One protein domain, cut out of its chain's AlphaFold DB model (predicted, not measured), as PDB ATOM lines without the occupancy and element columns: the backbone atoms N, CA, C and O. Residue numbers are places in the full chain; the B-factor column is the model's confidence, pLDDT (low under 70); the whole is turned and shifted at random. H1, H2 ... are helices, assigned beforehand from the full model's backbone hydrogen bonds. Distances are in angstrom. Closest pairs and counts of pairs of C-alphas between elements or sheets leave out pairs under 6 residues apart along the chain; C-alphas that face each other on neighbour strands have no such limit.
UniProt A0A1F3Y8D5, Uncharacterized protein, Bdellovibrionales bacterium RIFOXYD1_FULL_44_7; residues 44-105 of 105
ATOM      1  N   LEU A  44     172.991  11.517 284.453       61.03
ATOM      2  CA  LEU A  44     173.396  12.850 284.897       61.03
ATOM      3  C   LEU A  44     173.460  12.870 286.437       61.03
ATOM      4  O   LEU A  44     172.675  12.165 287.077       61.03
ATOM      5  N   PRO A  45     174.349  13.662 287.063       62.62
ATOM      6  CA  PRO A  45     174.413  13.748 288.519       62.62
ATOM      7  C   PRO A  45     173.051  14.190 289.079       62.62
ATOM      8  O   PRO A  45     172.617  15.321 288.877       62.62
ATOM      9  N   GLY A  46     172.354  13.264 289.750       69.00
ATOM     10  CA  GLY A  46     170.996  13.462 290.271       69.00
ATOM     11  C   GLY A  46     169.850  13.006 289.355       69.00
ATOM     12  O   GLY A  46     168.697  13.311 289.662       69.00
ATOM     13  N   GLY A  47     170.125  12.295 288.258       74.94
ATOM     14  CA  GLY A  47     169.136  11.694 287.351       74.94
ATOM     15  C   GLY A  47     168.902  10.200 287.612       74.94
ATOM     16  O   GLY A  47     169.793   9.493 288.075       74.94
ATOM     17  N   CYS A  48     167.675   9.736 287.379       83.50
ATOM     18  CA  CYS A  48     167.257   8.355 287.610       83.50
ATOM     19  C   CYS A  48     168.121   7.341 286.839       83.50
ATOM     20  O   CYS A  48     168.411   7.525 285.663       83.50
ATOM     21  N   GLN A  49     168.470   6.240 287.507       77.38
ATOM     22  CA  GLN A  49     169.289   5.148 286.977       77.38
ATOM     23  C   GLN A  49     168.558   4.290 285.932       77.38
ATOM     24  O   GLN A  49     169.196   3.521 285.219       77.38
ATOM     25  N   TYR A  50     167.227   4.393 285.851       79.38
ATOM     26  CA  TYR A  50     166.427   3.680 284.852       79.38
ATOM     27  C   TYR A  50     166.746   4.150 283.429       79.38
ATOM     28  O   TYR A  50     166.931   5.348 283.190       79.38
ATOM     29  N   GLU A  51     166.762   3.210 282.486       75.12
ATOM     30  CA  GLU A  51     167.064   3.485 281.084       75.12
ATOM     31  C   GLU A  51     166.123   4.560 280.519       75.12
ATOM     32  O   GLU A  51     164.903   4.485 280.648       75.12
ATOM     33  N   ASN A  52     166.695   5.594 279.897       72.56
ATOM     34  CA  ASN A  52     165.956   6.737 279.342       72.56
ATOM     35  C   ASN A  52     165.143   7.568 280.355       72.56
ATOM     36  O   ASN A  52     164.290   8.364 279.957       72.56
ATOM     37  N   CYS A  53     165.417   7.465 281.659       74.81
ATOM     38  CA  CYS A  53     164.735   8.299 282.640       74.81
ATOM     39  C   CYS A  53     165.474   9.623 282.882       74.81
ATOM     40  O   CYS A  53     166.592   9.659 283.386       74.81
ATOM     41  N   LYS A  54     164.810  10.742 282.569       77.06
ATOM     42  CA  LYS A  54     165.319  12.108 282.806       77.06
ATOM     43  C   LYS A  54     164.844  12.711 284.132       77.06
ATOM     44  O   LYS A  54     165.135  13.865 284.433       77.06
ATOM     45  N   THR A  55     164.081  11.955 284.915       81.62
ATOM     46  CA  THR A  55     163.532  12.420 286.189       81.62
ATOM     47  C   THR A  55     164.626  12.487 287.248       81.62
ATOM     48  O   THR A  55     165.529  11.648 287.278       81.62
ATOM     49  N   LYS A  56     164.523  13.466 288.153       81.44
ATOM     50  CA  LYS A  56     165.423  13.583 289.300       81.44
ATOM     51  C   LYS A  56     165.340  12.331 290.180       81.44
ATOM     52  O   LYS A  56     164.249  11.829 290.460       81.44
ATOM     53  N   THR A  57     166.487  11.842 290.644       83.94
ATOM     54  CA  THR A  57     166.543  10.781 291.655       83.94
ATOM     55  C   THR A  57     165.927  11.280 292.949       83.94
ATOM     56  O   THR A  57     166.319  12.334 293.452       83.94
ATOM     57  N   ASN A  58     165.023  10.494 293.518       81.50
ATOM     58  CA  ASN A  58     164.524  10.722 294.867       81.50
ATOM     59  C   ASN A  58     165.207   9.750 295.844       81.50
ATOM     60  O   ASN A  58     165.809  10.182 296.826       81.50
ATOM     61  N   ARG A  59     165.217   8.442 295.536       77.19
ATOM     62  CA  ARG A  59     165.744   7.409 296.444       77.19
ATOM     63  C   ARG A  59     166.454   6.282 295.704       77.19
ATOM     64  O   ARG A  59     165.995   5.860 294.652       77.19
ATOM     65  N   PHE A  60     167.541   5.759 296.283       75.00
ATOM     66  CA  PHE A  60     168.299   4.619 295.730       75.00
ATOM     67  C   PHE A  60     168.779   4.822 294.280       75.00
ATOM     68  O   PHE A  60     168.908   3.863 293.529       75.00
ATOM     69  N   GLY A  61     169.011   6.069 293.860       78.06
ATOM     70  CA  GLY A  61     169.351   6.370 292.466       78.06
ATOM     71  C   GLY A  61     168.174   6.243 291.489       78.06
ATOM     72  O   GLY A  61     168.374   6.377 290.290       78.06
ATOM     73  N   PHE A  62     166.941   6.048 291.964       83.75
ATOM     74  CA  PHE A  62     165.720   6.022 291.155       83.75
ATOM     75  C   PHE A  62     164.805   7.212 291.480       83.75
ATOM     76  O   PHE A  62     164.874   7.812 292.559       83.75
ATOM     77  N   CYS A  63     163.932   7.579 290.540       86.81
ATOM     78  CA  CYS A  63     162.797   8.453 290.838       86.81
ATOM     79  C   CYS A  63     161.734   7.696 291.657       86.81
ATOM     80  O   CYS A  63     161.823   6.480 291.812       86.81
ATOM     81  N   GLU A  64     160.729   8.394 292.191       85.44
ATOM     82  CA  GLU A  64     159.688   7.770 293.028       85.44
ATOM     83  C   GLU A  64     158.960   6.629 292.310       85.44
ATOM     84  O   GLU A  64     158.810   5.552 292.881       85.44
ATOM     85  N   GLU A  65     158.616   6.811 291.034       83.44
ATOM     86  CA  GLU A  65     157.908   5.788 290.260       83.44
ATOM     87  C   GLU A  65     158.781   4.553 289.981       83.44
ATOM     88  O   GLU A  65     158.341   3.418 290.177       83.44
ATOM     89  N   HIS A  66     160.040   4.744 289.575       85.38
ATOM     90  CA  HIS A  66     160.955   3.623 289.343       85.38
ATOM     91  C   HIS A  66     161.392   2.949 290.645       85.38
ATOM     92  O   HIS A  66     161.654   1.749 290.655       85.38
ATOM     93  N   TYR A  67     161.413   3.672 291.764       85.25
ATOM     94  CA  TYR A  67     161.658   3.081 293.075       85.25
ATOM     95  C   TYR A  67     160.514   2.152 293.507       85.25
ATOM     96  O   TYR A  67     160.769   1.082 294.059       85.25
ATOM     97  N   GLU A  68     159.258   2.510 293.230       84.81
ATOM     98  CA  GLU A  68     158.110   1.628 293.481       84.81
ATOM     99  C   GLU A  68     158.177   0.359 292.626       84.81
ATOM    100  O   GLU A  68     157.981  -0.742 293.143       84.81
ATOM    101  N   GLN A  69     158.538   0.498 291.349       82.50
ATOM    102  CA  GLN A  69     158.750  -0.634 290.447       82.50
ATOM    103  C   GLN A  69     159.931  -1.516 290.891       82.50
ATOM    104  O   GLN A  69     159.829  -2.743 290.874       82.50
ATOM    105  N   PHE A  70     161.029  -0.916 291.361       85.25
ATOM    106  CA  PHE A  70     162.160  -1.630 291.959       85.25
ATOM    107  C   PHE A  70     161.741  -2.394 293.224       85.25
ATOM    108  O   PHE A  70     162.050  -3.575 293.366       85.25
ATOM    109  N   LYS A  71     160.959  -1.769 294.115       84.38
ATOM    110  CA  LYS A  71     160.428  -2.408 295.332       84.38
ATOM    111  C   LYS A  71     159.482  -3.570 295.019       84.38
ATOM    112  O   LYS A  71     159.428  -4.536 295.773       84.38
ATOM    113  N   PHE A  72     158.750  -3.479 293.913       77.44
ATOM    114  CA  PHE A  72     157.868  -4.535 293.424       77.44
ATOM    115  C   PHE A  72     158.620  -5.610 292.610       77.44
ATOM    116  O   PHE A  72     158.068  -6.656 292.271       77.44
ATOM    117  N   GLY A  73     159.907  -5.389 292.324       83.25
ATOM    118  CA  GLY A  73     160.761  -6.323 291.599       83.25
ATOM    119  C   GLY A  73     160.511  -6.366 290.090       83.25
ATOM    120  O   GLY A  73     160.776  -7.411 289.493       83.25
ATOM    121  N   LEU A  74     159.994  -5.275 289.502       83.31
ATOM    122  CA  LEU A  74     159.866  -5.063 288.047       83.31
ATOM    123  C   LEU A  74     161.195  -4.624 287.423       83.31
ATOM    124  O   LEU A  74     161.496  -4.987 286.288       83.31
ATOM    125  N   ILE A  75     161.984  -3.852 288.170       85.12
ATOM    126  CA  ILE A  75     163.266  -3.298 287.730       85.12
ATOM    127  C   ILE A  75     164.360  -3.851 288.636       85.12
ATOM    128  O   ILE A  75     164.170  -4.008 289.844       85.12
ATOM    129  N   LYS A  76     165.521  -4.154 288.059       83.00
ATOM    130  CA  LYS A  76     166.717  -4.537 288.811       83.00
ATOM    131  C   LYS A  76     167.406  -3.304 289.395       83.00
ATOM    132  O   LYS A  76     167.208  -2.177 288.957       83.00
ATOM    133  N   LYS A  77     168.343  -3.527 290.317       75.25
ATOM    134  CA  LYS A  77     169.235  -2.464 290.826       75.25
ATOM    135  C   LYS A  77     170.031  -1.752 289.720       75.25
ATOM    136  O   LYS A  77     170.538  -0.663 289.938       75.25
ATOM    137  N   THR A  78     170.146  -2.383 288.553       72.25
ATOM    138  CA  THR A  78     170.872  -1.884 287.383       72.25
ATOM    139  C   THR A  78     170.056  -0.915 286.528       72.25
ATOM    140  O   THR A  78     170.629  -0.280 285.654       72.25
ATOM    141  N   GLY A  79     168.752  -0.772 286.792       72.31
ATOM    142  CA  GLY A  79     167.846   0.018 285.958       72.31
ATOM    143  C   GLY A  79     167.270  -0.746 284.767       72.31
ATOM    144  O   GLY A  79     166.441  -0.192 284.060       72.31
ATOM    145  N   GLU A  80     167.645  -2.013 284.586       79.00
ATOM    146  CA  GLU A  80     167.095  -2.867 283.533       79.00
ATOM    147  C   GLU A  80     165.785  -3.534 283.987       79.00
ATOM    148  O   GLU A  80     165.681  -3.969 285.151       79.00
ATOM    149  N   PRO A  81     164.800  -3.687 283.085       78.94
ATOM    150  CA  PRO A  81     163.610  -4.477 283.357       78.94
ATOM    151  C   PRO A  81     163.971  -5.951 283.604       78.94
ATOM    152  O   PRO A  81     164.919  -6.517 283.049       78.94
ATOM    153  N   VAL A  82     163.227  -6.592 284.502       82.06
ATOM    154  CA  VAL A  82     163.371  -8.027 284.777       82.06
ATOM    155  C   VAL A  82     162.782  -8.819 283.597       82.06
ATOM    156  O   VAL A  82     161.766  -8.407 283.060       82.06
ATOM    157  N   PRO A  83     163.354  -9.969 283.188       79.06
ATOM    158  CA  PRO A  83     162.764 -10.802 282.125       79.06
ATOM    159  C   PRO A  83     161.333 -11.279 282.441       79.06
ATOM    160  O   PRO A  83     160.553 -11.544 281.541       79.06
ATOM    161  N   ASP A  84     160.974 -11.333 283.723       78.69
ATOM    162  CA  ASP A  84     159.632 -11.625 284.242       78.69
ATOM    163  C   ASP A  84     158.748 -10.355 284.347       78.69
ATOM    164  O   ASP A  84     157.863 -10.272 285.200       78.69
ATOM    165  N   TYR A  85     159.027  -9.316 283.545       80.12
ATOM    166  CA  TYR A  85     158.357  -8.014 283.649       80.12
ATOM    167  C   TYR A  85     156.846  -8.142 283.472       80.12
ATOM    168  O   TYR A  85     156.108  -7.617 284.297       80.12
ATOM    169  N   GLU A  86     156.379  -8.876 282.460       78.19
ATOM    170  CA  GLU A  86     154.950  -8.988 282.137       78.19
ATOM    171  C   GLU A  86     154.132  -9.558 283.302       78.19
ATOM    172  O   GLU A  86     153.168  -8.938 283.751       78.19
ATOM    173  N   LYS A  87     154.585 -10.673 283.885       80.75
ATOM    174  CA  LYS A  87     153.895 -11.336 284.998       80.75
ATOM    175  C   LYS A  87     153.816 -10.446 286.236       80.75
ATOM    176  O   LYS A  87     152.788 -10.366 286.905       80.75
ATOM    177  N   LYS A  88     154.902  -9.741 286.557       77.88
ATOM    178  CA  LYS A  88     154.918  -8.810 287.695       77.88
ATOM    179  C   LYS A  88     154.179  -7.512 287.399       77.88
ATOM    180  O   LYS A  88     153.660  -6.897 288.332       77.88
ATOM    181  N   PHE A  89     154.104  -7.106 286.136       82.00
ATOM    182  CA  PHE A  89     153.401  -5.906 285.714       82.00
ATOM    183  C   PHE A  89     151.898  -6.023 285.949       82.00
ATOM    184  O   PHE A  89     151.309  -5.073 286.451       82.00
ATOM    185  N   GLU A  90     151.283  -7.184 285.713       84.94
ATOM    186  CA  GLU A  90     149.859  -7.401 286.019       84.94
ATOM    187  C   GLU A  90     149.555  -7.206 287.513       84.94
ATOM    188  O   GLU A  90     148.633  -6.480 287.900       84.94
ATOM    189  N   HIS A  91     150.389  -7.790 288.378       83.31
ATOM    190  CA  HIS A  91     150.279  -7.613 289.825       83.31
ATOM    191  C   HIS A  91     150.521  -6.158 290.248       83.31
ATOM    192  O   HIS A  91     149.821  -5.640 291.125       83.31
ATOM    193  N   TYR A  92     151.488  -5.483 289.619       82.38
ATOM    194  CA  TYR A  92     151.796  -4.080 289.880       82.38
ATOM    195  C   TYR A  92     150.665  -3.153 289.426       82.38
ATOM    196  O   TYR A  92     150.278  -2.257 290.173       82.38
ATOM    197  N   ALA A  93     150.077  -3.395 288.254       83.94
ATOM    198  CA  ALA A  93     148.939  -2.651 287.727       83.94
ATOM    199  C   ALA A  93     147.720  -2.801 288.645       83.94
ATOM    200  O   ALA A  93     147.130  -1.802 289.056       83.94
ATOM    201  N   ALA A  94     147.405  -4.027 289.077       83.44
ATOM    202  CA  ALA A  94     146.335  -4.275 290.041       83.44
ATOM    203  C   ALA A  94     146.588  -3.573 291.390       83.44
ATOM    204  O   ALA A  94     145.665  -3.019 291.995       83.44
ATOM    205  N   TYR A  95     147.837  -3.558 291.869       83.00
ATOM    206  CA  TYR A  95     148.232  -2.834 293.079       83.00
ATOM    207  C   TYR A  95     148.122  -1.306 292.915       83.00
ATOM    208  O   TYR A  95     147.577  -0.633 293.799       83.00
ATOM    209  N   LYS A  96     148.579  -0.753 291.783       81.69
ATOM    210  CA  LYS A  96     148.544   0.687 291.480       81.69
ATOM    211  C   LYS A  96     147.104   1.183 291.356       81.69
ATOM    212  O   LYS A  96     146.769   2.184 291.986       81.69
ATOM    213  N   THR A  97     146.226   0.441 290.679       81.88
ATOM    214  CA  THR A  97     144.790   0.759 290.585       81.88
ATOM    215  C   THR A  97     144.124   0.790 291.965       81.88
ATOM    216  O   THR A  97     143.417   1.743 292.292       81.88
ATOM    217  N   LYS A  98     144.419  -0.186 292.838       75.19
ATOM    218  CA  LYS A  98     143.878  -0.232 294.210       75.19
ATOM    219  C   LYS A  98     144.376   0.909 295.104       75.19
ATOM    220  O   LYS A  98     143.629   1.370 295.966       75.19
ATOM    221  N   ARG A  99     145.623   1.371 294.945       72.75
ATOM    222  CA  ARG A  99     146.157   2.513 295.715       72.75
ATOM    223  C   ARG A  99     145.773   3.870 295.138       72.75
ATOM    224  O   ARG A  99     145.607   4.800 295.921       72.75
ATOM    225  N   GLY A 100     145.611   3.981 293.820       63.22
ATOM    226  CA  GLY A 100     145.101   5.183 293.159       63.22
ATOM    227  C   GLY A 100     143.679   5.503 293.609       63.22
ATOM    228  O   GLY A 100     143.415   6.624 294.027       63.22
ATOM    229  N   ALA A 101     142.810   4.489 293.670       59.12
ATOM    230  CA  ALA A 101     141.437   4.632 294.161       59.12
ATOM    231  C   ALA A 101     141.348   5.097 295.630       59.12
ATOM    232  O   ALA A 101     140.391   5.758 296.012       59.12
ATOM    233  N   LYS A 102     142.359   4.794 296.458       55.06
ATOM    234  CA  LYS A 102     142.411   5.202 297.873       55.06
ATOM    235  C   LYS A 102     142.966   6.611 298.111       55.06
ATOM    236  O   LYS A 102     142.889   7.083 299.236       55.06
ATOM    237  N   LYS A 103     143.559   7.265 297.104       53.91
ATOM    238  CA  LYS A 103     144.100   8.635 297.228       53.91
ATOM    239  C   LYS A 103     143.075   9.732 296.889       53.91
ATOM    240  O   LYS A 103     143.428  10.902 296.960       53.91
ATOM    241  N   VAL A 104     141.844   9.364 296.522       51.94
ATOM    242  CA  VAL A 104     140.759  10.293 296.134       51.94
ATOM    243  C   VAL A 104     139.602  10.278 297.149       51.94
ATOM    244  O   VAL A 104     138.484  10.652 296.814       51.94
ATOM    245  N   ALA A 105     139.851   9.817 298.377       39.06
ATOM    246  CA  ALA A 105     138.863   9.769 299.454       39.06
ATOM    247  C   ALA A 105     139.281  10.681 300.608       39.06
ATOM    248  O   ALA A 105     140.487  10.654 300.952       39.06
TER     249      ALA A 105
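Overview. This is residues 44 to 105 of the 105 residues of an uncharacterized protein of Bdellovibrionales bacterium RIFOXYD1_FULL_44_7 (UniProt A0A1F3Y8D5). A long helix, H2, stands along one side of a flat body of loops, with the short helix H1 between it and the looped stretch 44 to 63. A second loop, residues 72 to 84, swings away from H1 and back to H2, whose far end sticks out with the tail, residues 97 to 105. The printed part has 62 residues with two named helices, H1 then H2, and no named strand; its class is all helix, though under half of the residues are in named elements. It is only just compact, close to loose, with a radius of gyration of the C-alphas of 12.5 A, and spans 37 by 30 by 16 A.

Arrangement. H2, residues 85 to 101, and H1, residues 64 to 71, are close but not clearly touching; their closest C-alphas, of Tyr 92 and Gln 69, are 7.8 A apart. They run opposite ways at a steep tilt of 53 degrees. Every O i to N i+4 pair is within hydrogen-bond range in H1, and 12 of 13 in H2.

Along the chain. H2 measures 23.6 A from C-alpha 85 at (158.357, -8.014, 283.649) to C-alpha 101 at (141.437, 4.632, 294.161). H1 measures 10.5 A and begins at C-alpha 64, (159.688, 7.770, 293.028).

Size, cuts and confidence. The C-alphas of Leu 44 and Ala 105, the two farthest apart, are 37.6 A apart. The printed part has no cut, and the link from H1 to H2 is long, 13 residues. The pLDDT is under 70 at residues 44 to 46 and 100 to 105.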